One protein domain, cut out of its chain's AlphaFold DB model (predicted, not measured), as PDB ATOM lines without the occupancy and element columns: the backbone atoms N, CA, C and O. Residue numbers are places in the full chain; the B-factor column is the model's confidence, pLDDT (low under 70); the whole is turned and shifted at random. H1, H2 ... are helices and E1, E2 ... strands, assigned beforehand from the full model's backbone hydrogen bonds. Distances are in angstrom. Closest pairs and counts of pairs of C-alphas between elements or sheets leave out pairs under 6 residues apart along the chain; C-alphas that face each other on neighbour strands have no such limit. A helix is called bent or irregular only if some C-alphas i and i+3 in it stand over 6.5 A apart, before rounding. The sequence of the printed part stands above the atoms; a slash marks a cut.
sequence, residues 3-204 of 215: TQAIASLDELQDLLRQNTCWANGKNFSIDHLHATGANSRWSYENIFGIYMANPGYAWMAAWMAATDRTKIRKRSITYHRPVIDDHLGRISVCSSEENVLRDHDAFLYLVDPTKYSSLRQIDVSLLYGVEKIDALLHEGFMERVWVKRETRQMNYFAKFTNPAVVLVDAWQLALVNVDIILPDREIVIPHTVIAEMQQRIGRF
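AT A GLANCE: This is residues 3 to 204 of the 215 residues of an uncharacterized protein of Candidatus Woesearchaeota archaeon (UniProt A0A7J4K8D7). What shape appears first? Two twisted four-stranded sheets, E1 E12 E6 E2 and E3 E11 E10 E7, meet in the middle where E2 comes close to E3. H2 packs on the first sheet, between it and the small sheet E4 E5 E13, while H4 and the hairpin E8 E9 make the far end, where residues 147 to 152 stick out. What is it made of? The 202 printed residues, of mixed class, hold named elements in the order E1 H1 E2 E3 H2 E4 E5 E6 H3 E7 H4 E8 E9 E10 E11 E12 H5 E13; the three larger sheets are mixed and E8 E9 is antiparallel. The whole is compact, with a radius of gyration of the C-alphas of 17.0 A and spans of 46 by 38 by 32 A.

IN THESE COORDINATES: Where are the strands? E1 is residues 3 to 5, from C-alpha 3 at (-31.140, 23.578, -1.766); E12 185 to 189, E6 106 to 111 (16.8 A), E2 22 to 26. E3 is 48 to 53, E11 172 to 176, E10 164 to 167, E7 120 to 123, E4 77 to 80, E5 90 to 93, E8 141 to 148 (20.8 A), E9 151 to 158 (22.0 A), and E13 201 to 203, ending at (-4.545, 8.311, -15.200). Where are the helices? H1 is residues 9 to 17, H2 55 to 66 (17.9 A), H3 113 to 116, H4 130 to 138, H5 191 to 200.

HOW THE PARTS SIT: What joins the first sheet? E12 is parallel to E1 (N 4 to O 186, 2.9 A) and antiparallel to E6 (N 108 to O 187, 2.9 A); E6 is antiparallel to E2 (N 24 to O 109, 2.9 A). What is on it? H2, irregular with C-alphas 56 and 59 7.7 A apart, makes two layers with it, helix on one face, at a height over the sheet of 6.9 A, closest at C-alphas Gly 25 and Ala 65, 4.2 A. H1 only grazes it, in a right-handed split strand-helix-strand unit E1, H1, E2, two same-way strands with E12 and E6 between. What lies farther out? E3 and E9 come closest at the C-alphas of Phe 48 and Phe 157, 5.5 A; H4 only grazes E3 E11 E10 E7, H5 only grazes E4 E5 E13, and H3 is only just not on E3 E11 E10 E7, with 4 pairs of C-alphas within 10 A. Every O i to N i+4 pair is within hydrogen-bond range in H1 and H4, 6 of 8 in H2 and 4 of 6 in H5; H3 is too short for one.

THE WHOLE: How large is it? The C-alphas farthest apart, of His 138 and Thr 192, are 47.3 A apart. Is it continuous and sure? The printed part has no cut; the links E2 to E3 and E5 to E6 are long, and residues 148 to 150 have pLDDT under 70.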
ATOM      1  N   THR A   3     -32.594  23.582  -1.573       88.56
ATOM      2  CA  THR A   3     -31.140  23.578  -1.766       88.56
ATOM      3  C   THR A   3     -30.473  22.965  -0.538       88.56
ATOM      4  O   THR A   3     -30.689  23.412   0.590       88.56
ATOM      5  N   GLN A   4     -29.639  21.952  -0.754       91.94
ATOM      6  CA  GLN A   4     -28.878  21.262   0.285       91.94
ATOM      7  C   GLN A   4     -27.394  21.259  -0.082       91.94
ATOM      8  O   GLN A   4     -27.020  20.780  -1.147       91.94
ATOM      9  N   ALA A   5     -26.534  21.733   0.815       93.69
ATOM     10  CA  ALA A   5     -25.094  21.530   0.685       93.69
ATOM     11  C   ALA A   5     -24.688  20.210   1.351       93.69
ATOM     12  O   ALA A   5     -25.147  19.920   2.456       93.69
ATOM     13  N   ILE A   6     -23.834  19.429   0.689       95.62
ATOM     14  CA  ILE A   6     -23.173  18.270   1.305       95.62
ATOM     15  C   ILE A   6     -21.893  18.718   2.018       95.62
ATOM     16  O   ILE A   6     -21.091  19.463   1.458       95.62
ATOM     17  N   ALA A   7     -21.691  18.282   3.258       93.81
ATOM     18  CA  ALA A   7     -20.572  18.726   4.088       93.81
ATOM     19  C   ALA A   7     -19.292  17.898   3.891       93.81
ATOM     20  O   ALA A   7     -18.209  18.352   4.257       93.81
ATOM     21  N   SER A   8     -19.404  16.687   3.338       96.88
ATOM     22  CA  SER A   8     -18.285  15.752   3.195       96.88
ATOM     23  C   SER A   8     -18.469  14.792   2.019       96.88
ATOM     24  O   SER A   8     -19.563  14.653   1.462       96.88
ATOM     25  N   LEU A   9     -17.392  14.086   1.664       95.62
ATOM     26  CA  LEU A   9     -17.447  12.992   0.699       95.62
ATOM     27  C   LEU A   9     -18.333  11.828   1.175       95.62
ATOM     28  O   LEU A   9     -19.004  11.208   0.353       95.62
ATOM     29  N   ASP A  10     -18.380  11.552   2.478       95.94
ATOM     30  CA  ASP A  10     -19.228  10.493   3.039       95.94
ATOM     31  C   ASP A  10     -20.716  10.826   2.898       95.94
ATOM     32  O   ASP A  10     -21.496   9.978   2.464       95.94
ATOM     33  N   GLU A  11     -21.105  12.083   3.132       97.19
ATOM     34  CA  GLU A  11     -22.477  12.531   2.871       97.19
ATOM     35  C   GLU A  11     -22.853  12.426   1.387       97.19
ATOM     36  O   GLU A  11     -23.985  12.061   1.062       97.19
ATOM     37  N   LEU A  12     -21.915  12.702   0.471       96.81
ATOM     38  CA  LEU A  12     -22.141  12.483  -0.960       96.81
ATOM     39  C   LEU A  12     -22.381  11.000  -1.262       96.81
ATOM     40  O   LEU A  12     -23.302  10.672  -2.009       96.81
ATOM     41  N   GLN A  13     -21.576  10.103  -0.690       96.25
ATOM     42  CA  GLN A  13     -21.749   8.660  -0.874       96.25
ATOM     43  C   GLN A  13     -23.098   8.182  -0.329       96.25
ATOM     44  O   GLN A  13     -23.794   7.429  -1.010       96.25
ATOM     45  N   ASP A  14     -23.506   8.659   0.846       96.19
ATOM     46  CA  ASP A  14     -24.803   8.337   1.440       96.19
ATOM     47  C   ASP A  14     -25.976   8.834   0.595       96.19
ATOM     48  O   ASP A  14     -26.933   8.087   0.362       96.19
ATOM     49  N   LEU A  15     -25.885  10.061   0.078       96.44
ATOM     50  CA  LEU A  15     -26.881  10.623  -0.828       96.44
ATOM     51  C   LEU A  15     -27.000   9.791  -2.107       96.44
ATOM     52  O   LEU A  15     -28.109   9.457  -2.522       96.44
ATOM     53  N   LEU A  16     -25.873   9.430  -2.724       96.38
ATOM     54  CA  LEU A  16     -25.849   8.631  -3.950       96.38
ATOM     55  C   LEU A  16     -26.379   7.212  -3.721       96.38
ATOM     56  O   LEU A  16     -27.122   6.700  -4.558       96.38
ATOM     57  N   ARG A  17     -26.060   6.601  -2.574       95.12
ATOM     58  CA  ARG A  17     -26.559   5.281  -2.165       95.12
ATOM     59  C   ARG A  17     -28.082   5.233  -2.080       95.12
ATOM     60  O   ARG A  17     -28.686   4.232  -2.451       95.12
ATOM     61  N   GLN A  18     -28.690   6.292  -1.559       95.19
ATOM     62  CA  GLN A  18     -30.134   6.369  -1.320       95.19
ATOM     63  C   GLN A  18     -30.901   6.992  -2.496       95.19
ATOM     64  O   GLN A  18     -32.126   7.109  -2.438       95.19
ATOM     65  N   ASN A  19     -30.208   7.418  -3.557       96.62
ATOM     66  CA  ASN A  19     -30.820   8.175  -4.635       96.62
ATOM     67  C   ASN A  19     -31.769   7.323  -5.490       96.62
ATOM     68  O   ASN A  19     -31.365   6.375  -6.161       96.62
ATOM     69  N   THR A  20     -33.023   7.761  -5.566       96.94
ATOM     70  CA  THR A  20     -34.041   7.230  -6.484       96.94
ATOM     71  C   THR A  20     -34.425   8.226  -7.580       96.94
ATOM     72  O   THR A  20     -35.273   7.921  -8.416       96.94
ATOM     73  N   CYS A  21     -33.810   9.413  -7.601       97.88
ATOM     74  CA  CYS A  21     -34.129  10.481  -8.541       97.88
ATOM     75  C   CYS A  21     -33.306  10.398  -9.830       97.88
ATOM     76  O   CYS A  21     -32.168   9.924  -9.835       97.88
ATOM     77  N   TRP A  22     -33.848  10.932 -10.923       98.19
ATOM     78  CA  TRP A  22     -33.042  11.279 -12.092       98.19
ATOM     79  C   TRP A  22     -32.090  12.418 -11.746       98.19
ATOM     80  O   TRP A  22     -32.463  13.319 -10.998       98.19
ATOM     81  N   ALA A  23     -30.882  12.399 -12.306       98.12
ATOM     82  CA  ALA A  23     -29.820  13.317 -11.902       98.12
ATOM     83  C   ALA A  23     -29.215  14.105 -13.075       98.12
ATOM     84  O   ALA A  23     -28.945  13.547 -14.136       98.12
ATOM     85  N   ASN A  24     -28.932  15.395 -12.886       97.69
ATOM     86  CA  ASN A  24     -28.180  16.217 -13.838       97.69
ATOM     87  C   ASN A  24     -27.052  16.966 -13.129       97.69
ATOM     88  O   ASN A  24     -27.287  17.635 -12.130       97.69
ATOM     89  N   GLY A  25     -25.833  16.869 -13.658       96.12
ATOM     90  CA  GLY A  25     -24.682  17.598 -13.135       96.12
ATOM     91  C   GLY A  25     -24.424  18.898 -13.892       96.12
ATOM     92  O   GLY A  25     -24.279  18.879 -15.120       96.12
ATOM     93  N   LYS A  26     -24.290  20.017 -13.171       94.38
ATOM     94  CA  LYS A  26     -23.778  21.293 -13.699       94.38
ATOM     95  C   LYS A  26     -22.747  21.892 -12.760       94.38
ATOM     96  O   LYS A  26     -22.539  21.471 -11.634       94.38
ATOM     97  N   ASN A  27     -22.118  22.935 -13.255       92.44
ATOM     98  CA  ASN A  27     -21.055  23.660 -12.596       92.44
ATOM     99  C   ASN A  27     -21.475  25.084 -12.170       92.44
ATOM    100  O   ASN A  27     -20.616  25.918 -11.902       92.44
ATOM    101  N   PHE A  28     -22.779  25.368 -12.187       93.38
ATOM    102  CA  PHE A  28     -23.421  26.602 -11.730       93.38
ATOM    103  C   PHE A  28     -24.837  26.270 -11.251       93.38
ATOM    104  O   PHE A  28     -25.429  25.320 -11.778       93.38
ATOM    105  N   SER A  29     -25.347  27.052 -10.292       92.94
ATOM    106  CA  SER A  29     -26.739  26.986  -9.832       92.94
ATOM    107  C   SER A  29     -27.692  27.381 -10.961       92.94
ATOM    108  O   SER A  29     -27.382  28.273 -11.762       92.94
ATOM    109  N   ILE A  30     -28.835  26.709 -11.040       93.06
ATOM    110  CA  ILE A  30     -29.922  27.035 -11.957       93.06
ATOM    111  C   ILE A  30     -31.258  26.822 -11.270       93.06
ATOM    112  O   ILE A  30     -31.504  25.786 -10.663       93.06
ATOM    113  N   ASP A  31     -32.177  27.755 -11.499       89.25
ATOM    114  CA  ASP A  31     -33.565  27.571 -11.079       89.25
ATOM    115  C   ASP A  31     -34.274  26.505 -11.928       89.25
ATOM    116  O   ASP A  31     -35.280  25.933 -11.512       89.25
ATOM    117  N   HIS A  32     -33.787  26.265 -13.153       94.44
ATOM    118  CA  HIS A  32     -34.448  25.396 -14.115       94.44
ATOM    119  C   HIS A  32     -33.522  24.837 -15.203       94.44
ATOM    120  O   HIS A  32     -32.569  25.476 -15.655       94.44
ATOM    121  N   LEU A  33     -33.837  23.625 -15.657       95.94
ATOM    122  CA  LEU A  33     -33.203  22.955 -16.789       95.94
ATOM    123  C   LEU A  33     -33.985  23.245 -18.070       95.94
ATOM    124  O   LEU A  33     -35.209  23.162 -18.074       95.94
ATOM    125  N   HIS A  34     -33.274  23.518 -19.163       95.56
ATOM    126  CA  HIS A  34     -33.868  23.750 -20.481       95.56
ATOM    127  C   HIS A  34     -33.555  22.632 -21.462       95.56
ATOM    128  O   HIS A  34     -32.464  22.048 -21.425       95.56
ATOM    129  N   ALA A  35     -34.477  22.413 -22.400       93.44
ATOM    130  CA  ALA A  35     -34.243  21.539 -23.537       93.44
ATOM    131  C   ALA A  35     -33.022  21.995 -24.348       93.44
ATOM    132  O   ALA A  35     -32.833  23.174 -24.660       93.44
ATOM    133  N   THR A  36     -32.164  21.041 -24.693       91.31
ATOM    134  CA  THR A  36     -30.961  21.290 -25.478       91.31
ATOM    135  C   THR A  36     -30.594  20.062 -26.302       91.31
ATOM    136  O   THR A  36     -30.981  18.942 -25.981       91.31
ATOM    137  N   GLY A  37     -29.840  20.256 -27.382       85.94
ATOM    138  CA  GLY A  37     -29.210  19.137 -28.076       85.94
ATOM    139  C   GLY A  37     -28.019  18.632 -27.266       85.94
ATOM    140  O   GLY A  37     -27.206  19.445 -26.805       85.94
ATOM    141  N   ALA A  38     -27.884  17.316 -27.086       85.06
ATOM    142  CA  ALA A  38     -26.641  16.796 -26.534       85.06
ATOM    143  C   ALA A  38     -25.489  17.074 -27.503       85.06
ATOM    144  O   ALA A  38     -25.619  17.015 -28.721       85.06
ATOM    145  N   ASN A  39     -24.328  17.362 -26.924       81.25
ATOM    146  CA  ASN A  39     -23.075  17.422 -27.657       81.25
ATOM    147  C   ASN A  39     -22.341  16.093 -27.454       81.25
ATOM    148  O   ASN A  39     -21.339  16.027 -26.730       81.25
ATOM    149  N   SER A  40     -22.915  15.015 -27.986       83.94
ATOM    150  CA  SER A  40     -22.322  13.693 -27.891       83.94
ATOM    151  C   SER A  40     -21.475  13.330 -29.105       83.94
ATOM    152  O   SER A  40     -21.612  13.877 -30.196       83.94
ATOM    153  N   ARG A  41     -20.580  12.364 -28.874       77.31
ATOM    154  CA  ARG A  41     -19.809  11.674 -29.908       77.31
ATOM    155  C   ARG A  41     -20.717  10.811 -30.786       77.31
ATOM    156  O   ARG A  41     -20.421  10.637 -31.960       77.31
ATOM    157  N   TRP A  42     -21.790  10.281 -30.201       85.94
ATOM    158  CA  TRP A  42     -22.701   9.350 -30.849       85.94
ATOM    159  C   TRP A  42     -23.956  10.071 -31.305       85.94
ATOM    160  O   TRP A  42     -24.636  10.693 -30.494       85.94
ATOM    161  N   SER A  43     -24.274   9.976 -32.597       87.88
ATOM    162  CA  SER A  43     -25.428  10.672 -33.171       87.88
ATOM    163  C   SER A  43     -26.730  10.303 -32.460       87.88
ATOM    164  O   SER A  43     -27.513  11.195 -32.156       87.88
ATOM    165  N   TYR A  44     -26.926   9.027 -32.108       87.81
ATOM    166  CA  TYR A  44     -28.125   8.565 -31.399       87.81
ATOM    167  C   TYR A  44     -28.301   9.187 -30.002       87.81
ATOM    168  O   TYR A  44     -29.416   9.219 -29.493       87.81
ATOM    169  N   GLU A  45     -27.232   9.704 -29.380       89.94
ATOM    170  CA  GLU A  45     -27.326  10.432 -28.111       89.94
ATOM    171  C   GLU A  45     -27.735  11.905 -28.316       89.94
ATOM    172  O   GLU A  45     -28.027  12.569 -27.332       89.94
ATOM    173  N   ASN A  46     -27.753  12.444 -29.545       92.50
ATOM    174  CA  ASN A  46     -28.014  13.863 -29.848       92.50
ATOM    175  C   ASN A  46     -29.508  14.165 -30.063       92.50
ATOM    176  O   ASN A  46     -29.916  14.799 -31.033       92.50
ATOM    177  N   ILE A  47     -30.360  13.708 -29.159       94.94
ATOM    178  CA  ILE A  47     -31.787  14.049 -29.122       94.94
ATOM    179  C   ILE A  47     -31.971  15.504 -28.636       94.94
ATOM    180  O   ILE A  47     -31.224  16.005 -27.793       94.94
ATOM    181  N   PHE A  48     -32.949  16.237 -29.151       95.00
ATOM    182  CA  PHE A  48     -33.298  17.536 -28.579       95.00
ATOM    183  C   PHE A  48     -34.224  17.340 -27.370       95.00
ATOM    184  O   PHE A  48     -35.373  16.932 -27.532       95.00
ATOM    185  N   GLY A  49     -33.725  17.611 -26.161       96.00
ATOM    186  CA  GLY A  49     -34.475  17.392 -24.923       96.00
ATOM    187  C   GLY A  49     -33.705  17.772 -23.658       96.00
ATOM    188  O   GLY A  49     -32.618  18.349 -23.714       96.00
ATOM    189  N   ILE A  50     -34.275  17.468 -22.494       97.38
ATOM    190  CA  ILE A  50     -33.624  17.663 -21.194       97.38
ATOM    191  C   ILE A  50     -32.989  16.341 -20.767       97.38
ATOM    192  O   ILE A  50     -33.681  15.344 -20.571       97.38
ATOM    193  N   TYR A  51     -31.663  16.334 -20.638       96.25
ATOM    194  CA  TYR A  51     -30.883  15.129 -20.363       96.25
ATOM    195  C   TYR A  51     -30.691  14.872 -18.884       96.25
ATOM    196  O   TYR A  51     -30.262  15.770 -18.160       96.25
ATOM    197  N   MET A  52     -30.879  13.624 -18.471       97.00
ATOM    198  CA  MET A  52     -30.621  13.182 -17.106       97.00
ATOM    199  C   MET A  52     -29.891  11.838 -17.111       97.00
ATOM    200  O   MET A  52     -29.962  11.070 -18.073       97.00
ATOM    201  N   ALA A  53     -29.204  11.553 -16.014       96.88
ATOM    202  CA  ALA A  53     -28.770  10.217 -15.668       96.88
ATOM    203  C   ALA A  53     -29.905   9.466 -14.956       96.88
ATOM    204  O   ALA A  53     -30.624  10.046 -14.133       96.88
ATOM    205  N   ASN A  54     -30.036   8.171 -15.242       95.94
ATOM    206  CA  ASN A  54     -30.890   7.258 -14.483       95.94
ATOM    207  C   ASN A  54     -30.474   7.223 -12.999       95.94
ATOM    208  O   ASN A  54     -29.309   7.496 -12.694       95.94
ATOM    209  N   PRO A  55     -31.365   6.835 -12.064       95.88
ATOM    210  CA  PRO A  55     -31.078   6.943 -10.632       95.88
ATOM    211  C   PRO A  55     -29.832   6.173 -10.184       95.88
ATOM    212  O   PRO A  55     -29.002   6.718  -9.459       95.88
ATOM    213  N   GLY A  56     -29.629   4.963 -10.718       94.12
ATOM    214  CA  GLY A  56     -28.429   4.147 -10.472       94.12
ATOM    215  C   GLY A  56     -27.128   4.705 -11.072       94.12
ATOM    216  O   GLY A  56     -26.062   4.121 -10.894       94.12
ATOM    217  N   TYR A  57     -27.201   5.829 -11.786       95.94
ATOM    218  CA  TYR A  57     -26.081   6.514 -12.431       95.94
ATOM    219  C   TYR A  57     -25.916   7.965 -11.955       95.94
ATOM    220  O   TYR A  57     -25.152   8.726 -12.549       95.94
ATOM    221  N   ALA A  58     -26.570   8.363 -10.857       96.69
ATOM    222  CA  ALA A  58     -26.423   9.706 -10.288       96.69
ATOM    223  C   ALA A  58     -24.975  10.048  -9.893       96.69
ATOM    224  O   ALA A  58     -24.551  11.196 -10.018       96.69
ATOM    225  N   TRP A  59     -24.178   9.045  -9.518       96.81
ATOM    226  CA  TRP A  59     -22.741   9.187  -9.270       96.81
ATOM    227  C   TRP A  59     -21.993   9.703 -10.512       96.81
ATOM    228  O   TRP A  59     -21.079  10.521 -10.410       96.81
ATOM    229  N   MET A  60     -22.426   9.302 -11.711       96.19
ATOM    230  CA  MET A  60     -21.851   9.775 -12.967       96.19
ATOM    231  C   MET A  60     -22.204  11.246 -13.206       96.19
ATOM    232  O   MET A  60     -21.354  12.018 -13.647       96.19
ATOM    233  N   ALA A  61     -23.429  11.660 -12.865       96.81
ATOM    234  CA  ALA A  61     -23.832  13.062 -12.910       96.81
ATOM    235  C   ALA A  61     -23.021  13.923 -11.920       96.81
ATOM    236  O   ALA A  61     -22.613  15.025 -12.288       96.81
ATOM    237  N   ALA A  62     -22.692  13.409 -10.729       97.31
ATOM    238  CA  ALA A  62     -21.797  14.087  -9.785       97.31
ATOM    239  C   ALA A  62     -20.393  14.309 -10.384       97.31
ATOM    240  O   ALA A  62     -19.878  15.427 -10.367       97.31
ATOM    241  N   TRP A  63     -19.803  13.297 -11.031       96.75
ATOM    242  CA  TRP A  63     -18.538  13.466 -11.761       96.75
ATOM    243  C   TRP A  63     -18.650  14.433 -12.946       96.75
ATOM    244  O   TRP A  63     -17.736  15.219 -13.207       96.75
ATOM    245  N   MET A  64     -19.769  14.424 -13.672       94.56
ATOM    246  CA  MET A  64     -20.015  15.391 -14.746       94.56
ATOM    247  C   MET A  64     -20.096  16.830 -14.220       94.56
ATOM    248  O   MET A  64     -19.667  17.739 -14.929       94.56
ATOM    249  N   ALA A  65     -20.609  17.030 -13.004       95.56
ATOM    250  CA  ALA A  65     -20.667  18.327 -12.335       95.56
ATOM    251  C   ALA A  65     -19.269  18.796 -11.887       95.56
ATOM    252  O   ALA A  65     -18.878  19.935 -12.150       95.56
ATOM    253  N   ALA A  66     -18.504  17.895 -11.261       95.88
ATOM    254  CA  ALA A  66     -17.196  18.175 -10.667       95.88
ATOM    255  C   ALA A  66     -16.048  18.318 -11.687       95.88
ATOM    256  O   ALA A  66     -15.017  18.918 -11.380       95.88
ATOM    257  N   THR A  67     -16.188  17.771 -12.899       94.44
ATOM    258  CA  THR A  67     -15.136  17.828 -13.930       94.44
ATOM    259  C   THR A  67     -15.115  19.164 -14.670       94.44
ATOM    260  O   THR A  67     -16.141  19.674 -15.125       94.44
ATOM    261  N   ASP A  68     -13.922  19.727 -14.872       92.44
ATOM    262  CA  ASP A  68     -13.773  20.958 -15.643       92.44
ATOM    263  C   ASP A  68     -13.780  20.672 -17.151       92.44
ATOM    264  O   ASP A  68     -12.782  20.271 -17.755       92.44
ATOM    265  N   ARG A  69     -14.926  20.921 -17.788       86.62
ATOM    266  CA  ARG A  69     -15.112  20.729 -19.235       86.62
ATOM    267  C   ARG A  69     -14.332  21.711 -20.110       86.62
ATOM    268  O   ARG A  69     -14.268  21.498 -21.320       86.62
ATOM    269  N   THR A  70     -13.752  22.766 -19.536       87.44
ATOM    270  CA  THR A  70     -12.834  23.655 -20.267       87.44
ATOM    271  C   THR A  70     -11.451  23.027 -20.432       87.44
ATOM    272  O   THR A  70     -10.774  23.300 -21.420       87.44
ATOM    273  N   LYS A  71     -11.076  22.123 -19.517       88.00
ATOM    274  CA  LYS A  71      -9.774  21.445 -19.482       88.00
ATOM    275  C   LYS A  71      -9.838  20.024 -20.029       88.00
ATOM    276  O   LYS A  71      -8.935  19.587 -20.738       88.00
ATOM    277  N   ILE A  72     -10.918  19.293 -19.742       86.88
ATOM    278  CA  ILE A  72     -11.088  17.912 -20.201       86.88
ATOM    279  C   ILE A  72     -12.219  17.790 -21.220       86.88
ATOM    280  O   ILE A  72     -13.379  18.125 -20.967       86.88
ATOM    281  N   ARG A  73     -11.908  17.170 -22.360       83.56
ATOM    282  CA  ARG A  73     -12.914  16.772 -23.355       83.56
ATOM    283  C   ARG A  73     -13.672  15.527 -22.874       83.56
ATOM    284  O   ARG A  73     -13.055  14.631 -22.312       83.56
ATOM    285  N   LYS A  74     -14.977  15.391 -23.186       81.50
ATOM    286  CA  LYS A  74     -15.786  14.167 -22.894       81.50
ATOM    287  C   LYS A  74     -15.036  12.902 -23.336       81.50
ATOM    288  O   LYS A  74     -14.956  11.927 -22.604       81.50
ATOM    289  N   ARG A  75     -14.458  12.980 -24.536       81.12
ATOM    290  CA  ARG A  75     -13.134  12.472 -24.928       81.12
ATOM    291  C   ARG A  75     -12.331  11.529 -24.027       81.12
ATOM    292  O   ARG A  75     -12.131  10.340 -24.260       81.12
ATOM    293  N   SER A  76     -11.813  12.187 -23.016       87.81
ATOM    294  CA  SER A  76     -10.641  11.800 -22.270       87.81
ATOM    295  C   SER A  76     -11.023  11.212 -20.924       87.81
ATOM    296  O   SER A  76     -10.142  11.027 -20.099       87.81
ATOM    297  N   ILE A  77     -12.315  10.974 -20.678       89.00
ATOM    298  CA  ILE A  77     -12.840  10.508 -19.399       89.00
ATOM    299  C   ILE A  77     -13.450   9.127 -19.588       89.00
ATOM    300  O   ILE A  77     -14.262   8.915 -20.491       89.00
ATOM    301  N   THR A  78     -13.086   8.231 -18.683       91.31
ATOM    302  CA  THR A  78     -13.770   6.966 -18.441       91.31
ATOM    303  C   THR A  78     -14.275   6.976 -17.008       91.31
ATOM    304  O   THR A  78     -13.522   7.277 -16.088       91.31
ATOM    305  N   TYR A  79     -15.540   6.655 -16.817       92.44
ATOM    306  CA  TYR A  79     -16.190   6.475 -15.533       92.44
ATOM    307  C   TYR A  79     -16.113   5.000 -15.151       92.44
ATOM    308  O   TYR A  79     -16.354   4.127 -15.982       92.44
ATOM    309  N   HIS A  80     -15.773   4.718 -13.903       92.38
ATOM    310  CA  HIS A  80     -15.776   3.365 -13.359       92.38
ATOM    311  C   HIS A  80     -16.890   3.279 -12.340       92.38
ATOM    312  O   HIS A  80     -17.010   4.150 -11.470       92.38
ATOM    313  N   ARG A  81     -17.711   2.250 -12.499       91.19
ATOM    314  CA  ARG A  81     -18.913   2.043 -11.719       91.19
ATOM    315  C   ARG A  81     -18.557   1.894 -10.228       91.19
ATOM    316  O   ARG A  81     -17.551   1.269  -9.898       91.19
ATOM    317  N   PRO A  82     -19.379   2.467  -9.335       91.88
ATOM    318  CA  PRO A  82     -19.480   2.086  -7.931       91.88
ATOM    319  C   PRO A  82     -19.383   0.573  -7.701       91.88
ATOM    320  O   PRO A  82     -20.050  -0.202  -8.389       91.88
ATOM    321  N   VAL A  83     -18.594   0.163  -6.711       86.81
ATOM    322  CA  VAL A  83     -18.514  -1.226  -6.231       86.81
ATOM    323  C   VAL A  83     -19.130  -1.325  -4.831       86.81
ATOM    324  O   VAL A  83     -19.646  -0.343  -4.304       86.81
ATOM    325  N   ILE A  84     -19.121  -2.514  -4.222       78.12
ATOM    326  CA  ILE A  84     -19.615  -2.697  -2.847       78.12
ATOM    327  C   ILE A  84     -18.878  -1.714  -1.917       78.12
ATOM    328  O   ILE A  84     -17.653  -1.627  -1.968       78.12
ATOM    329  N   ASP A  85     -19.646  -0.961  -1.123       83.81
ATOM    330  CA  ASP A  85     -19.210   0.095  -0.191       83.81
ATOM    331  C   ASP A  85     -18.620   1.383  -0.812       83.81
ATOM    332  O   ASP A  85     -18.299   2.318  -0.080       83.81
ATOM    333  N   ASP A  86     -18.546   1.498  -2.145       90.25
ATOM    334  CA  ASP A  86     -18.204   2.744  -2.849       90.25
ATOM    335  C   ASP A  86     -19.355   3.167  -3.758       90.25
ATOM    336  O   ASP A  86     -19.518   2.610  -4.838       90.25
ATOM    337  N   HIS A  87     -20.113   4.190  -3.359       93.94
ATOM    338  CA  HIS A  87     -21.280   4.676  -4.107       93.94
ATOM    339  C   HIS A  87     -20.989   5.840  -5.064       93.94
ATOM    340  O   HIS A  87     -21.874   6.243  -5.820       93.94
ATOM    341  N   LEU A  88     -19.765   6.375  -5.062       95.25
ATOM    342  CA  LEU A  88     -19.344   7.443  -5.974       95.25
ATOM    343  C   LEU A  88     -18.553   6.899  -7.172       95.25
ATOM    344  O   LEU A  88     -18.564   7.497  -8.253       95.25
ATOM    345  N   GLY A  89     -17.861   5.775  -6.986       94.12
ATOM    346  CA  GLY A  89     -16.965   5.211  -7.982       94.12
ATOM    347  C   GLY A  89     -15.732   6.090  -8.194       94.12
ATOM    348  O   GLY A  89     -15.279   6.835  -7.316       94.12
ATOM    349  N   ARG A  90     -15.183   6.024  -9.409       94.12
ATOM    350  CA  ARG A  90     -13.979   6.767  -9.807       94.12
ATOM    351  C   ARG A  90     -14.018   7.166 -11.274       94.12
ATOM    352  O   ARG A  90     -14.781   6.612 -12.064       94.12
ATOM    353  N   ILE A  91     -13.130   8.073 -11.668       93.19
ATOM    354  CA  ILE A  91     -12.868   8.354 -13.083       93.19
ATOM    355  C   ILE A  91     -11.417   8.061 -13.429       93.19
ATOM    356  O   ILE A  91     -10.520   8.148 -12.596       93.19
ATOM    357  N   SER A  92     -11.169   7.734 -14.687       92.00
ATOM    358  CA  SER A  92      -9.844   7.825 -15.279       92.00
ATOM    359  C   SER A  92      -9.823   8.938 -16.306       92.00
ATOM    360  O   SER A  92     -10.790   9.107 -17.051       92.00
ATOM    361  N   VAL A  93      -8.711   9.674 -16.360       90.94
ATOM    362  CA  VAL A  93      -8.521  10.788 -17.294       90.94
ATOM    363  C   VAL A  93      -7.252  10.614 -18.138       90.94
ATOM    364  O   VAL A  93      -6.162  10.398 -17.609       90.94
ATOM    365  N   CYS A  94      -7.400  10.745 -19.458       88.06
ATOM    366  CA  CYS A  94      -6.323  10.808 -20.445       88.06
ATOM    367  C   CYS A  94      -6.068  12.284 -20.783       88.06
ATOM    368  O   CYS A  94      -6.573  12.814 -21.775       88.06
ATOM    369  N   SER A  95      -5.350  12.978 -19.901       81.12
ATOM    370  CA  SER A  95      -5.016  14.398 -20.043       81.12
ATOM    371  C   SER A  95      -3.669  14.694 -19.393       81.12
ATOM    372  O   SER A  95      -3.364  14.121 -18.343       81.12
ATOM    373  N   SER A  96      -2.906  15.608 -19.997       78.06
ATOM    374  CA  SER A  96      -1.698  16.201 -19.414       78.06
ATOM    375  C   SER A  96      -2.006  17.246 -18.335       78.06
ATOM    376  O   SER A  96      -1.100  17.661 -17.625       78.06
ATOM    377  N   GLU A  97      -3.264  17.674 -18.208       80.25
ATOM    378  CA  GLU A  97      -3.697  18.633 -17.190       80.25
ATOM    379  C   GLU A  97      -3.628  18.015 -15.787       80.25
ATOM    380  O   GLU A  97      -4.189  16.940 -15.537       80.25
ATOM    381  N   GLU A  98      -2.986  18.708 -14.847       73.19
ATOM    382  CA  GLU A  98      -2.893  18.264 -13.450       73.19
ATOM    383  C   GLU A  98      -4.241  18.422 -12.730       73.19
ATOM    384  O   GLU A  98      -4.744  17.463 -12.139       73.19
ATOM    385  N   ASN A  99      -4.886  19.581 -12.892       82.06
ATOM    386  CA  ASN A  99      -6.134  19.940 -12.215       82.06
ATOM    387  C   ASN A  99      -7.334  19.805 -13.147       82.06
ATOM    388  O   ASN A  99      -7.733  20.745 -13.835       82.06
ATOM    389  N   VAL A 100      -7.886  18.597 -13.163       90.19
ATOM    390  CA  VAL A 100      -8.957  18.187 -14.076       90.19
ATOM    391  C   VAL A 100     -10.357  18.397 -13.478       90.19
ATOM    392  O   VAL A 100     -11.355  18.430 -14.200       90.19
ATOM    393  N   LEU A 101     -10.434  18.580 -12.159       93.00
ATOM    394  CA  LEU A 101     -11.644  18.990 -11.454       93.00
ATOM    395  C   LEU A 101     -11.744  20.512 -11.357       93.00
ATOM    396  O   LEU A 101     -10.770  21.238 -11.581       93.00
ATOM    397  N   ARG A 102     -12.950  20.991 -11.051       90.62
ATOM    398  CA  ARG A 102     -13.197  22.410 -10.794       90.62
ATOM    399  C   ARG A 102     -12.700  22.796  -9.401       90.62
ATOM    400  O   ARG A 102     -12.753  22.010  -8.467       90.62
ATOM    401  N   ASP A 103     -12.263  24.037  -9.283       92.69
ATOM    402  CA  ASP A 103     -11.845  24.730  -8.058       92.69
ATOM    403  C   ASP A 103     -12.990  25.530  -7.405       92.69
ATOM    404  O   ASP A 103     -12.766  26.317  -6.492       92.69
ATOM    405  N   HIS A 104     -14.218  25.341  -7.889       93.69
ATOM    406  CA  HIS A 104     -15.437  26.003  -7.428       93.69
ATOM    407  C   HIS A 104     -16.508  24.949  -7.169       93.69
ATOM    408  O   HIS A 104     -16.417  23.834  -7.690       93.69
ATOM    409  N   ASP A 105     -17.549  25.337  -6.441       96.25
ATOM    410  CA  ASP A 105     -18.687  24.472  -6.160       96.25
ATOM    411  C   ASP A 105     -19.350  23.957  -7.449       96.25
ATOM    412  O   ASP A 105     -19.386  24.618  -8.498       96.25
ATOM    413  N   ALA A 106     -19.883  22.744  -7.357       97.00
ATOM    414  CA  ALA A 106     -20.647  22.093  -8.407       97.00
ATOM    415  C   ALA A 106     -22.052  21.757  -7.905       97.00
ATOM    416  O   ALA A 106     -22.329  21.777  -6.709       97.00
ATOM    417  N   PHE A 107     -22.950  21.458  -8.838       97.50
ATOM    418  CA  PHE A 107     -24.367  21.304  -8.555       97.50
ATOM    419  C   PHE A 107     -24.884  20.007  -9.161       97.50
ATOM    420  O   PHE A 107     -24.641  19.702 -10.333       97.50
ATOM    421  N   LEU A 108     -25.618  19.251  -8.354       97.62
ATOM    422  CA  LEU A 108     -26.334  18.057  -8.764       97.62
ATOM    423  C   LEU A 108     -27.833  18.301  -8.583       97.62
ATOM    424  O   LEU A 108     -28.313  18.519  -7.475       97.62
ATOM    425  N   TYR A 109     -28.571  18.257  -9.685       97.88
ATOM    426  CA  TYR A 109     -30.016  18.451  -9.710       97.88
ATOM    427  C   TYR A 109     -30.714  17.109  -9.708       97.88
ATOM    428  O   TYR A 109     -30.445  16.283 -10.584       97.88
ATOM    429  N   LEU A 110     -31.620  16.912  -8.758       97.62
ATOM    430  CA  LEU A 110     -32.415  15.699  -8.638       97.62
ATOM    431  C   LEU A 110     -33.858  15.989  -9.050       97.62
ATOM    432  O   LEU A 110     -34.441  16.987  -8.627       97.62
ATOM    433  N   VAL A 111     -34.420  15.113  -9.878       97.62
ATOM    434  CA  VAL A 111     -35.800  15.186 -10.373       97.62
ATOM    435  C   VAL A 111     -36.501  13.865 -10.078       97.62
ATOM    436  O   VAL A 111     -35.974  12.797 -10.395       97.62
ATOM    437  N   ASP A 112     -37.681  13.932  -9.472       96.88
ATOM    438  CA  ASP A 112     -38.507  12.782  -9.125       96.88
ATOM    439  C   ASP A 112     -39.109  12.136 -10.394       96.88
ATOM    440  O   ASP A 112     -39.954  12.746 -11.061       96.88
ATOM    441  N   PRO A 113     -38.724  10.888 -10.731       96.00
ATOM    442  CA  PRO A 113     -39.229  10.182 -11.905       96.00
ATOM    443  C   PRO A 113     -40.741   9.950 -11.868       96.00
ATOM    444  O   PRO A 113     -41.380   9.838 -12.916       96.00
ATOM    445  N   THR A 114     -41.340   9.868 -10.676       95.94
ATOM    446  CA  THR A 114     -42.762   9.531 -10.518       95.94
ATOM    447  C   THR A 114     -43.676  10.587 -11.136       95.94
ATOM    448  O   THR A 114     -44.729  10.242 -11.679       95.94
ATOM    449  N   LYS A 115     -43.224  11.847 -11.180       94.25
ATOM    450  CA  LYS A 115     -43.906  12.974 -11.837       94.25
ATOM    451  C   LYS A 115     -44.089  12.791 -13.341       94.25
ATOM    452  O   LYS A 115     -44.930  13.452 -13.943       94.25
ATOM    453  N   TYR A 116     -43.314  11.891 -13.938       94.94
ATOM    454  CA  TYR A 116     -43.288  11.622 -15.372       94.94
ATOM    455  C   TYR A 116     -43.716  10.188 -15.704       94.94
ATOM    456  O   TYR A 116     -43.617   9.765 -16.854       94.94
ATOM    457  N   SER A 117     -44.221   9.439 -14.719       91.69
ATOM    458  CA  SER A 117     -44.629   8.036 -14.874       91.69
ATOM    459  C   SER A 117     -45.744   7.825 -15.904       91.69
ATOM    460  O   SER A 117     -45.820   6.761 -16.512       91.69
ATOM    461  N   SER A 118     -46.584   8.839 -16.139       94.88
ATOM    462  CA  SER A 118     -47.659   8.803 -17.135       94.88
ATOM    463  C   SER A 118     -47.211   9.177 -18.551       94.88
ATOM    464  O   SER A 118     -48.013   9.092 -19.481       94.88
ATOM    465  N   LEU A 119     -45.978   9.662 -18.728       96.12
ATOM    466  CA  LEU A 119     -45.480  10.016 -20.052       96.12
ATOM    467  C   LEU A 119     -45.217   8.760 -20.878       96.12
ATOM    468  O   LEU A 119     -44.812   7.720 -20.355       96.12
ATOM    469  N   ARG A 120     -45.398   8.878 -22.198       96.38
ATOM    470  CA  ARG A 120     -44.990   7.833 -23.140       96.38
ATOM    471  C   ARG A 120     -43.503   7.543 -22.945       96.38
ATOM    472  O   ARG A 120     -42.689   8.465 -22.960       96.38
ATOM    473  N   GLN A 121     -43.171   6.265 -22.810       96.81
ATOM    474  CA  GLN A 121     -41.798   5.776 -22.764       96.81
ATOM    475  C   GLN A 121     -41.394   5.298 -24.158       96.81
ATOM    476  O   GLN A 121     -42.142   4.560 -24.801       96.81
ATOM    477  N   ILE A 122     -40.226   5.730 -24.620       97.12
ATOM    478  CA  ILE A 122     -39.585   5.260 -25.849       97.12
ATOM    479  C   ILE A 122     -38.251   4.658 -25.428       97.12
ATOM    480  O   ILE A 122     -37.348   5.386 -25.018       97.12
ATOM    481  N   ASP A 123     -38.139   3.337 -25.483       96.69
ATOM    482  CA  ASP A 123     -36.944   2.634 -25.027       96.69
ATOM    483  C   ASP A 123     -36.097   2.170 -26.212       96.69
ATOM    484  O   ASP A 123     -36.509   1.311 -26.990       96.69
ATOM    485  N   VAL A 124     -34.906   2.753 -26.343       96.19
ATOM    486  CA  VAL A 124     -33.887   2.347 -27.323       96.19
ATOM    487  C   VAL A 124     -32.602   1.871 -26.637       96.19
ATOM    488  O   VAL A 124     -31.577   1.688 -27.292       96.19
ATOM    489  N   SER A 125     -32.639   1.657 -25.319       93.44
ATOM    490  CA  SER A 125     -31.455   1.392 -24.493       93.44
ATOM    491  C   SER A 125     -30.786   0.044 -24.770       93.44
ATOM    492  O   SER A 125     -29.601  -0.112 -24.485       93.44
ATOM    493  N   LEU A 126     -31.519  -0.912 -25.353       92.06
ATOM    494  CA  LEU A 126     -31.026  -2.251 -25.703       92.06
ATOM    495  C   LEU A 126     -30.509  -2.373 -27.150       92.06
ATOM    496  O   LEU A 126     -29.994  -3.427 -27.518       92.06
ATOM    497  N   LEU A 127     -30.663  -1.327 -27.967       93.31
ATOM    498  CA  LEU A 127     -30.228  -1.294 -29.369       93.31
ATOM    499  C   LEU A 127     -28.806  -0.729 -29.489       93.31
ATOM    500  O   LEU A 127     -28.310  -0.102 -28.555       93.31
ATOM    501  N   TYR A 128     -28.155  -0.876 -30.649       88.00
ATOM    502  CA  TYR A 128     -26.790  -0.369 -30.854       88.00
ATOM    503  C   TYR A 128     -26.654   0.524 -32.089       88.00
ATOM    504  O   TYR A 128     -27.172   0.228 -33.162       88.00
ATOM    505  N   GLY A 129     -25.888   1.613 -31.955       87.12
ATOM    506  CA  GLY A 129     -25.439   2.431 -33.085       87.12
ATOM    507  C   GLY A 129     -26.573   2.889 -34.008       87.12
ATOM    508  O   GLY A 129     -27.383   3.735 -33.633       87.12
ATOM    509  N   VAL A 130     -26.597   2.341 -35.225       90.94
ATOM    510  CA  VAL A 130     -27.587   2.665 -36.267       90.94
ATOM    511  C   VAL A 130     -28.992   2.181 -35.899       90.94
ATOM    512  O   VAL A 130     -29.954   2.884 -36.176       90.94
ATOM    513  N   GLU A 131     -29.132   1.063 -35.184       95.00
ATOM    514  CA  GLU A 131     -30.447   0.530 -34.794       95.00
ATOM    515  C   GLU A 131     -31.198   1.493 -33.868       95.00
ATOM    516  O   GLU A 131     -32.414   1.649 -33.979       95.00
ATOM    517  N   LYS A 132     -30.474   2.206 -32.990       94.69
ATOM    518  CA  LYS A 132     -31.057   3.278 -32.169       94.69
ATOM    519  C   LYS A 132     -31.594   4.413 -33.036       94.69
ATOM    520  O   LYS A 132     -32.661   4.945 -32.752       94.69
ATOM    521  N   ILE A 133     -30.853   4.792 -34.078       94.38
ATOM    522  CA  ILE A 133     -31.256   5.855 -35.004       94.38
ATOM    523  C   ILE A 133     -32.527   5.437 -35.741       94.38
ATOM    524  O   ILE A 133     -33.502   6.186 -35.736       94.38
ATOM    525  N   ASP A 134     -32.550   4.231 -36.302       96.31
ATOM    526  CA  ASP A 134     -33.708   3.707 -37.027       96.31
ATOM    527  C   ASP A 134     -34.948   3.618 -36.127       96.31
ATOM    528  O   ASP A 134     -36.036   4.035 -36.531       96.31
ATOM    529  N   ALA A 135     -34.783   3.162 -34.882       96.56
ATOM    530  CA  ALA A 135     -35.859   3.131 -33.897       96.56
ATOM    531  C   ALA A 135     -36.389   4.537 -33.577       96.56
ATOM    532  O   ALA A 135     -37.598   4.758 -33.611       96.56
ATOM    533  N   LEU A 136     -35.512   5.522 -33.350       96.31
ATOM    534  CA  LEU A 136     -35.930   6.913 -33.147       96.31
ATOM    535  C   LEU A 136     -36.695   7.452 -34.367       96.31
ATOM    536  O   LEU A 136     -37.743   8.080 -34.220       96.31
ATOM    537  N   LEU A 137     -36.217   7.200 -35.586       96.50
ATOM    538  CA  LEU A 137     -36.906   7.628 -36.806       96.50
ATOM    539  C   LEU A 137     -38.291   6.973 -36.941       96.50
ATOM    540  O   LEU A 137     -39.254   7.657 -37.297       96.50
ATOM    541  N   HIS A 138     -38.412   5.686 -36.602       96.56
ATOM    542  CA  HIS A 138     -39.687   4.964 -36.584       96.56
ATOM    543  C   HIS A 138     -40.672   5.540 -35.557       96.56
ATOM    544  O   HIS A 138     -41.860   5.689 -35.839       96.56
ATOM    545  N   GLU A 139     -40.166   5.966 -34.401       96.25
ATOM    546  CA  GLU A 139     -40.930   6.614 -33.328       96.25
ATOM    547  C   GLU A 139     -41.333   8.067 -33.654       96.25
ATOM    548  O   GLU A 139     -41.969   8.752 -32.847       96.25
ATOM    549  N   GLY A 140     -41.011   8.548 -34.858       96.25
ATOM    550  CA  GLY A 140     -41.422   9.856 -35.352       96.25
ATOM    551  C   GLY A 140     -40.437  10.975 -35.032       96.25
ATOM    552  O   GLY A 140     -40.838  12.140 -34.992       96.25
ATOM    553  N   PHE A 141     -39.158  10.664 -34.818       97.00
ATOM    554  CA  PHE A 141     -38.107  11.677 -34.794       97.00
ATOM    555  C   PHE A 141     -37.677  12.071 -36.215       97.00
ATOM    556  O   PHE A 141     -37.915  11.373 -37.201       97.00
ATOM    557  N   MET A 142     -37.045  13.237 -36.334       95.62
ATOM    558  CA  MET A 142     -36.387  13.691 -37.552       95.62
ATOM    559  C   MET A 142     -34.988  14.202 -37.287       95.62
ATOM    560  O   MET A 142     -34.739  14.910 -36.314       95.62
ATOM    561  N   GLU A 143     -34.116  13.928 -38.241       94.19
ATOM    562  CA  GLU A 143     -32.779  14.488 -38.298       94.19
ATOM    563  C   GLU A 143     -32.817  15.961 -38.704       94.19
ATOM    564  O   GLU A 143     -33.480  16.357 -39.668       94.19
ATOM    565  N   ARG A 144     -32.087  16.790 -37.960       92.19
ATOM    566  CA  ARG A 144     -31.793  18.172 -38.330       92.19
ATOM    567  C   ARG A 144     -30.325  18.469 -38.083       92.19
ATOM    568  O   ARG A 144     -29.795  18.228 -36.999       92.19
ATOM    569  N   VAL A 145     -29.687  19.071 -39.081       88.06
ATOM    570  CA  VAL A 145     -28.334  19.605 -38.934       88.06
ATOM    571  C   VAL A 145     -28.419  20.937 -38.203       88.06
ATOM    572  O   VAL A 145     -28.991  21.904 -38.704       88.06
ATOM    573  N   TRP A 146     -27.821  20.990 -37.022       76.94
ATOM    574  CA  TRP A 146     -27.627  22.207 -36.252       76.94
ATOM    575  C   TRP A 146     -26.203  22.724 -36.465       76.94
ATOM    576  O   TRP A 146     -25.245  21.952 -36.434       76.94
ATOM    577  N   VAL A 147     -26.039  24.035 -36.649       74.75
ATOM    578  CA  VAL A 147     -24.716  24.677 -36.699       74.75
ATOM    579  C   VAL A 147     -24.539  25.538 -35.458       74.75
ATOM    580  O   VAL A 147     -25.298  26.478 -35.232       74.75
ATOM    581  N   LYS A 148     -23.540  25.225 -34.630       68.94
ATOM    582  CA  LYS A 148     -23.175  26.041 -33.465       68.94
ATOM    583  C   LYS A 148     -21.676  26.287 -33.488       68.94
ATOM    584  O   LYS A 148     -20.910  25.332 -33.442       68.94
ATOM    585  N   ARG A 149     -21.270  27.565 -33.535       66.31
ATOM    586  CA  ARG A 149     -19.852  27.981 -33.540       66.31
ATOM    587  C   ARG A 149     -19.031  27.163 -34.551       66.31
ATOM    588  O   ARG A 149     -18.095  26.473 -34.172       66.31
ATOM    589  N   GLU A 150     -19.489  27.158 -35.805       68.44
ATOM    590  CA  GLU A 150     -18.851  26.472 -36.950       68.44
ATOM    591  C   GLU A 150     -18.844  24.934 -36.901       68.44
ATOM    592  O   GLU A 150     -18.488  24.283 -37.881       68.44
ATOM    593  N   THR A 151     -19.326  24.325 -35.815       70.94
ATOM    594  CA  THR A 151     -19.469  22.870 -35.719       70.94
ATOM    595  C   THR A 151     -20.858  22.461 -36.205       70.94
ATOM    596  O   THR A 151     -21.873  22.932 -35.683       70.94
ATOM    597  N   ARG A 152     -20.907  21.585 -37.216       76.69
ATOM    598  CA  ARG A 152     -22.143  20.936 -37.674       76.69
ATOM    599  C   ARG A 152     -22.420  19.717 -36.802       76.69
ATOM    600  O   ARG A 152     -21.561  18.851 -36.680       76.69
ATOM    601  N   GLN A 153     -23.606  19.653 -36.213       82.44
ATOM    602  CA  GLN A 153     -24.043  18.538 -35.376       82.44
ATOM    603  C   GLN A 153     -25.409  18.053 -35.827       82.44
ATOM    604  O   GLN A 153     -26.337  18.848 -35.972       82.44
ATOM    605  N   MET A 154     -25.538  16.745 -36.032       88.38
ATOM    606  CA  MET A 154     -26.839  16.131 -36.262       88.38
ATOM    607  C   MET A 154     -27.570  15.999 -34.931       88.38
ATOM    608  O   MET A 154     -26.998  15.468 -33.978       88.38
ATOM    609  N   ASN A 155     -28.806  16.495 -34.875       92.19
ATOM    610  CA  ASN A 155     -29.702  16.332 -33.736       92.19
ATOM    611  C   ASN A 155     -31.036  15.717 -34.174       92.19
ATOM    612  O   ASN A 155     -31.495  15.955 -35.294       92.19
ATOM    613  N   TYR A 156     -31.675  14.983 -33.267       94.88
ATOM    614  CA  TYR A 156     -32.961  14.323 -33.483       94.88
ATOM    615  C   TYR A 156     -34.088  15.090 -32.785       94.88
ATOM    616  O   TYR A 156     -34.068  15.273 -31.570       94.88
ATOM    617  N   PHE A 157     -35.083  15.530 -33.553       95.19
ATOM    618  CA  PHE A 157     -36.244  16.283 -33.070       95.19
ATOM    619  C   PHE A 157     -37.507  15.438 -33.175       95.19
ATOM    620  O   PHE A 157     -37.783  14.890 -34.239       95.19
ATOM    621  N   ALA A 158     -38.300  15.372 -32.109       95.81
ATOM    622  CA  ALA A 158     -39.610  14.737 -32.162       95.81
ATOM    623  C   ALA A 158     -40.538  15.509 -33.120       95.81
ATOM    624  O   ALA A 158     -40.641  16.733 -33.046       95.81
ATOM    625  N   LYS A 159     -41.217  14.805 -34.036       96.25
ATOM    626  CA  LYS A 159     -42.295  15.389 -34.857       96.25
ATOM    627  C   LYS A 159     -43.644  15.383 -34.142       96.25
ATOM    628  O   LYS A 159     -44.550  16.107 -34.543       96.25
ATOM    629  N   PHE A 160     -43.793  14.538 -33.127       95.12
ATOM    630  CA  PHE A 160     -44.960  14.537 -32.255       95.12
ATOM    631  C   PHE A 160     -44.859  15.677 -31.236       95.12
ATOM    632  O   PHE A 160     -43.763  16.147 -30.948       95.12
ATOM    633  N   THR A 161     -45.993  16.111 -30.688       94.00
ATOM    634  CA  THR A 161     -46.072  17.223 -29.721       94.00
ATOM    635  C   THR A 161     -46.187  16.763 -28.272       94.00
ATOM    636  O   THR A 161     -45.846  17.513 -27.365       94.00
ATOM    637  N   ASN A 162     -46.665  15.539 -28.037       96.19
ATOM    638  CA  ASN A 162     -46.844  15.024 -26.683       96.19
ATOM    639  C   ASN A 162     -45.482  14.832 -25.986       96.19
ATOM    640  O   ASN A 162     -44.548  14.339 -26.630       96.19
ATOM    641  N   PRO A 163     -45.356  15.176 -24.692       96.94
ATOM    642  CA  PRO A 163     -44.158  14.883 -23.918       96.94
ATOM    643  C   PRO A 163     -43.880  13.383 -23.832       96.94
ATOM    644  O   PRO A 163     -44.801  12.570 -23.706       96.94
ATOM    645  N   ALA A 164     -42.602  13.021 -23.876       97.88
ATOM    646  CA  ALA A 164     -42.163  11.640 -23.737       97.88
ATOM    647  C   ALA A 164     -40.829  11.554 -22.988       97.88
ATOM    648  O   ALA A 164     -40.052  12.511 -22.941       97.88
ATOM    649  N   VAL A 165     -40.571  10.381 -22.424       98.00
ATOM    650  CA  VAL A 165     -39.271   9.988 -21.884       98.00
ATOM    651  C   VAL A 165     -38.630   9.049 -22.896       98.00
ATOM    652  O   VAL A 165     -39.236   8.052 -23.285       98.00
ATOM    653  N   VAL A 166     -37.412   9.365 -23.324       97.81
ATOM    654  CA  VAL A 166     -36.606   8.486 -24.172       97.81
ATOM    655  C   VAL A 166     -35.493   7.879 -23.330       97.81
ATOM    656  O   VAL A 166     -34.637   8.609 -22.828       97.81
ATOM    657  N   LEU A 167     -35.489   6.555 -23.186       96.94
ATOM    658  CA  LEU A 167     -34.396   5.808 -22.565       96.94
ATOM    659  C   LEU A 167     -33.342   5.544 -23.641       96.94
ATOM    660  O   LEU A 167     -33.553   4.737 -24.546       96.94
ATOM    661  N   VAL A 168     -32.235   6.284 -23.581       94.50
ATOM    662  CA  VAL A 168     -31.198   6.275 -24.626       94.50
ATOM    663  C   VAL A 168     -30.184   5.174 -24.365       94.50
ATOM    664  O   VAL A 168     -29.797   4.458 -25.281       94.50
ATOM    665  N   ASP A 169     -29.763   5.037 -23.113       92.25
ATOM    666  CA  ASP A 169     -28.811   4.040 -22.635       92.25
ATOM    667  C   ASP A 169     -29.167   3.649 -21.204       92.25
ATOM    668  O   ASP A 169     -29.931   4.344 -20.532       92.25
ATOM    669  N   ALA A 170     -28.544   2.587 -20.687       90.81
ATOM    670  CA  ALA A 170     -28.712   2.186 -19.289       90.81
ATOM    671  C   ALA A 170     -28.486   3.353 -18.307       90.81
ATOM    672  O   ALA A 170     -29.148   3.446 -17.275       90.81
ATOM    673  N   TRP A 171     -27.585   4.279 -18.645       92.44
ATOM    674  CA  TRP A 171     -27.276   5.437 -17.816       92.44
ATOM    675  C   TRP A 171     -28.047   6.708 -18.193       92.44
ATOM    676  O   TRP A 171     -28.203   7.557 -17.322       92.44
ATOM    677  N   GLN A 172     -28.520   6.864 -19.435       93.62
ATOM    678  CA  GLN A 172     -28.998   8.140 -19.984       93.62
ATOM    679  C   GLN A 172     -30.466   8.096 -20.378       93.62
ATOM    680  O   GLN A 172     -30.920   7.175 -21.058       93.62
ATOM    681  N   LEU A 173     -31.161   9.188 -20.083       96.69
ATOM    682  CA  LEU A 173     -32.476   9.477 -20.638       96.69
ATOM    683  C   LEU A 173     -32.570  10.918 -21.147       96.69
ATOM    684  O   LEU A 173     -31.790  11.791 -20.747       96.69
ATOM    685  N   ALA A 174     -33.561  11.160 -22.002       97.38
ATOM    686  CA  ALA A 174     -33.955  12.485 -22.461       97.38
ATOM    687  C   ALA A 174     -35.467  12.691 -22.285       97.38
ATOM    688  O   ALA A 174     -36.271  11.894 -22.765       97.38
ATOM    689  N   LEU A 175     -35.858  13.788 -21.639       97.50
ATOM    690  CA  LEU A 175     -37.236  14.282 -21.644       97.50
ATOM    691  C   LEU A 175     -37.436  15.151 -22.886       97.50
ATOM    692  O   LEU A 175     -36.766  16.173 -23.047       97.50
ATOM    693  N   VAL A 176     -38.328  14.728 -23.778       97.44
ATOM    694  CA  VAL A 176     -38.578  15.386 -25.069       97.44
ATOM    695  C   VAL A 176     -39.933  16.085 -25.070       97.44
ATOM    696  O   VAL A 176     -40.862  15.647 -24.391       97.44
ATOM    697  N   ASN A 177     -40.035  17.178 -25.833       96.00
ATOM    698  CA  ASN A 177     -41.189  18.091 -25.836       96.00
ATOM    699  C   ASN A 177     -41.552  18.635 -24.442       96.00
ATOM    700  O   ASN A 177     -42.715  18.899 -24.143       96.00
ATOM    701  N   VAL A 178     -40.540  18.798 -23.589       94.75
ATOM    702  CA  VAL A 178     -40.624  19.519 -22.320       94.75
ATOM    703  C   VAL A 178     -39.616  20.655 -22.394       94.75
ATOM    704  O   VAL A 178     -38.413  20.406 -22.452       94.75
ATOM    705  N   ASP A 179     -40.102  21.893 -22.426       92.38
ATOM    706  CA  ASP A 179     -39.235  23.059 -22.625       92.38
ATOM    707  C   ASP A 179     -38.354  23.335 -21.404       92.38
ATOM    708  O   ASP A 179     -37.167  23.657 -21.540       92.38
ATOM    709  N   ILE A 180     -38.950  23.220 -20.213       95.62
ATOM    710  CA  ILE A 180     -38.345  23.579 -18.932       95.62
ATOM    711  C   ILE A 180     -38.734  22.559 -17.856       95.62
ATOM    712  O   ILE A 180     -39.889  22.138 -17.785       95.62
ATOM    713  N   ILE A 181     -37.784  22.206 -16.985       95.62
ATOM    714  CA  ILE A 181     -38.023  21.424 -15.762       95.62
ATOM    715  C   ILE A 181     -37.400  22.134 -14.563       95.62
ATOM    716  O   ILE A 181     -36.239  22.538 -14.614       95.62
ATOM    717  N   LEU A 182     -38.166  22.240 -13.478       95.19
ATOM    718  CA  LEU A 182     -37.663  22.657 -12.172       95.19
ATOM    719  C   LEU A 182     -37.119  21.428 -11.431       95.19
ATOM    720  O   LEU A 182     -37.869  20.458 -11.284       95.19
ATOM    721  N   PRO A 183     -35.855  21.437 -10.973       95.44
ATOM    722  CA  PRO A 183     -35.349  20.394 -10.093       95.44
ATOM    723  C   PRO A 183     -36.166  20.307  -8.804       95.44
ATOM    724  O   PRO A 183     -36.585  21.320  -8.240       95.44
ATOM    725  N   ASP A 184     -36.357  19.089  -8.312       95.88
ATOM    726  CA  ASP A 184     -36.984  18.853  -7.015       95.88
ATOM    727  C   ASP A 184     -36.042  19.216  -5.876       95.88
ATOM    728  O   ASP A 184     -36.444  19.832  -4.886       95.88
ATOM    729  N   ARG A 185     -34.771  18.857  -6.049       96.00
ATOM    730  CA  ARG A 185     -33.697  19.164  -5.111       96.00
ATOM    731  C   ARG A 185     -32.482  19.667  -5.868       96.00
ATOM    732  O   ARG A 185     -32.107  19.107  -6.902       96.00
ATOM    733  N   GLU A 186     -31.852  20.684  -5.309       97.12
ATOM    734  CA  GLU A 186     -30.546  21.168  -5.733       97.12
ATOM    735  C   GLU A 186     -29.526  20.776  -4.667       97.12
ATOM    736  O   GLU A 186     -29.645  21.158  -3.504       97.12
ATOM    737  N   ILE A 187     -28.528  19.990  -5.056       97.62
ATOM    738  CA  ILE A 187     -27.443  19.581  -4.170       97.62
ATOM    739  C   ILE A 187     -26.190  20.365  -4.543       97.62
ATOM    740  O   ILE A 187     -25.690  20.244  -5.663       97.62
ATOM    741  N   VAL A 188     -25.663  21.138  -3.598       97.88
ATOM    742  CA  VAL A 188     -24.375  21.825  -3.732       97.88
ATOM    743  C   VAL A 188     -23.276  20.875  -3.281       97.88
ATOM    744  O   VAL A 188     -23.299  20.415  -2.142       97.88
ATOM    745  N   ILE A 189     -22.322  20.601  -4.170       97.69
ATOM    746  CA  ILE A 189     -21.081  19.859  -3.922       97.69
ATOM    747  C   ILE A 189     -19.975  20.908  -3.733       97.69
ATOM    748  O   ILE A 189     -19.508  21.468  -4.733       97.69
ATOM    749  N   PRO A 190     -19.563  21.219  -2.491       97.19
ATOM    750  CA  PRO A 190     -18.568  22.251  -2.247       97.19
ATOM    751  C   PRO A 190     -17.215  21.896  -2.853       97.19
ATOM    752  O   PRO A 190     -16.828  20.725  -2.906       97.19
ATOM    753  N   HIS A 191     -16.450  22.912  -3.241       95.62
ATOM    754  CA  HIS A 191     -15.091  22.748  -3.763       95.62
ATOM    755  C   HIS A 191     -14.169  21.933  -2.835       95.62
ATOM    756  O   HIS A 191     -13.279  21.246  -3.327       95.62
ATOM    757  N   THR A 192     -14.382  21.955  -1.513       96.31
ATOM    758  CA  THR A 192     -13.643  21.114  -0.555       96.31
ATOM    759  C   THR A 192     -13.900  19.625  -0.785       96.31
ATOM    760  O   THR A 192     -12.953  18.851  -0.888       96.31
ATOM    761  N   VAL A 193     -15.162  19.231  -0.975       97.19
ATOM    762  CA  VAL A 193     -15.535  17.849  -1.312       97.19
ATOM    763  C   VAL A 193     -15.019  17.476  -2.703       97.19
ATOM    764  O   VAL A 193     -14.501  16.379  -2.900       97.19
ATOM    765  N   ILE A 194     -15.080  18.395  -3.672       96.69
ATOM    766  CA  ILE A 194     -14.504  18.179  -5.013       96.69
ATOM    767  C   ILE A 194     -12.988  17.942  -4.926       96.69
ATOM    768  O   ILE A 194     -12.463  17.064  -5.611       96.69
ATOM    769  N   ALA A 195     -12.280  18.672  -4.063       94.69
ATOM    770  CA  ALA A 195     -10.855  18.460  -3.834       94.69
ATOM    771  C   ALA A 195     -10.569  17.063  -3.253       94.69
ATOM    772  O   ALA A 195      -9.598  16.425  -3.658       94.69
ATOM    773  N   GLU A 196     -11.429  16.536  -2.379       95.12
ATOM    774  CA  GLU A 196     -11.324  15.152  -1.894       95.12
ATOM    775  C   GLU A 196     -11.559  14.128  -3.018       95.12
ATOM    776  O   GLU A 196     -10.825  13.141  -3.126       95.12
ATOM    777  N   MET A 197     -12.511  14.386  -3.927       95.12
ATOM    778  CA  MET A 197     -12.765  13.529  -5.097       95.12
ATOM    779  C   MET A 197     -11.525  13.369  -5.993       95.12
ATOM    780  O   MET A 197     -11.382  12.337  -6.650       95.12
ATOM    781  N   GLN A 198     -10.594  14.331  -6.004       92.06
ATOM    782  CA  GLN A 198      -9.353  14.266  -6.790       92.06
ATOM    783  C   GLN A 198      -8.543  12.988  -6.514       92.06
ATOM    784  O   GLN A 198      -7.921  12.443  -7.428       92.06
ATOM    785  N   GLN A 199      -8.583  12.472  -5.281       90.31
ATOM    786  CA  GLN A 199      -7.870  11.250  -4.887       90.31
ATOM    787  C   GLN A 199      -8.397   9.995  -5.602       90.31
ATOM    788  O   GLN A 199      -7.709   8.979  -5.677       90.31
ATOM    789  N   ARG A 200      -9.605  10.070  -6.166       91.88
ATOM    790  CA  ARG A 200     -10.275   8.990  -6.898       91.88
ATOM    791  C   ARG A 200     -10.054   9.084  -8.410       91.88
ATOM    792  O   ARG A 200     -10.755   8.426  -9.171       91.88
ATOM    793  N   ILE A 201      -9.107   9.894  -8.882       92.25
ATOM    794  CA  ILE A 201      -8.815  10.032 -10.313       92.25
ATOM    795  C   ILE A 201      -7.623   9.164 -10.709       92.25
ATOM    796  O   ILE A 201      -6.481   9.428 -10.337       92.25
ATOM    797  N   GLY A 202      -7.879   8.158 -11.545       89.38
ATOM    798  CA  GLY A 202      -6.837   7.406 -12.244       89.38
ATOM    799  C   GLY A 202      -6.333   8.131 -13.497       89.38
ATOM    800  O   GLY A 202      -7.043   8.934 -14.107       89.38
ATOM    801  N   ARG A 203      -5.116   7.814 -13.937       87.75
ATOM    802  CA  ARG A 203      -4.545   8.311 -15.200       87.75
ATOM    803  C   ARG A 203      -4.295   7.154 -16.158       87.75
ATOM    804  O   ARG A 203      -3.962   6.054 -15.728       87.75
ATOM    805  N   PHE A 204      -4.466   7.406 -17.452       82.38
ATOM    806  CA  PHE A 204      -4.233   6.421 -18.507       82.38
ATOM    807  C   PHE A 204      -3.662   7.081 -19.766       82.38
ATOM    808  O   PHE A 204      -3.771   8.294 -19.936       82.38
TER     809      PHE A 204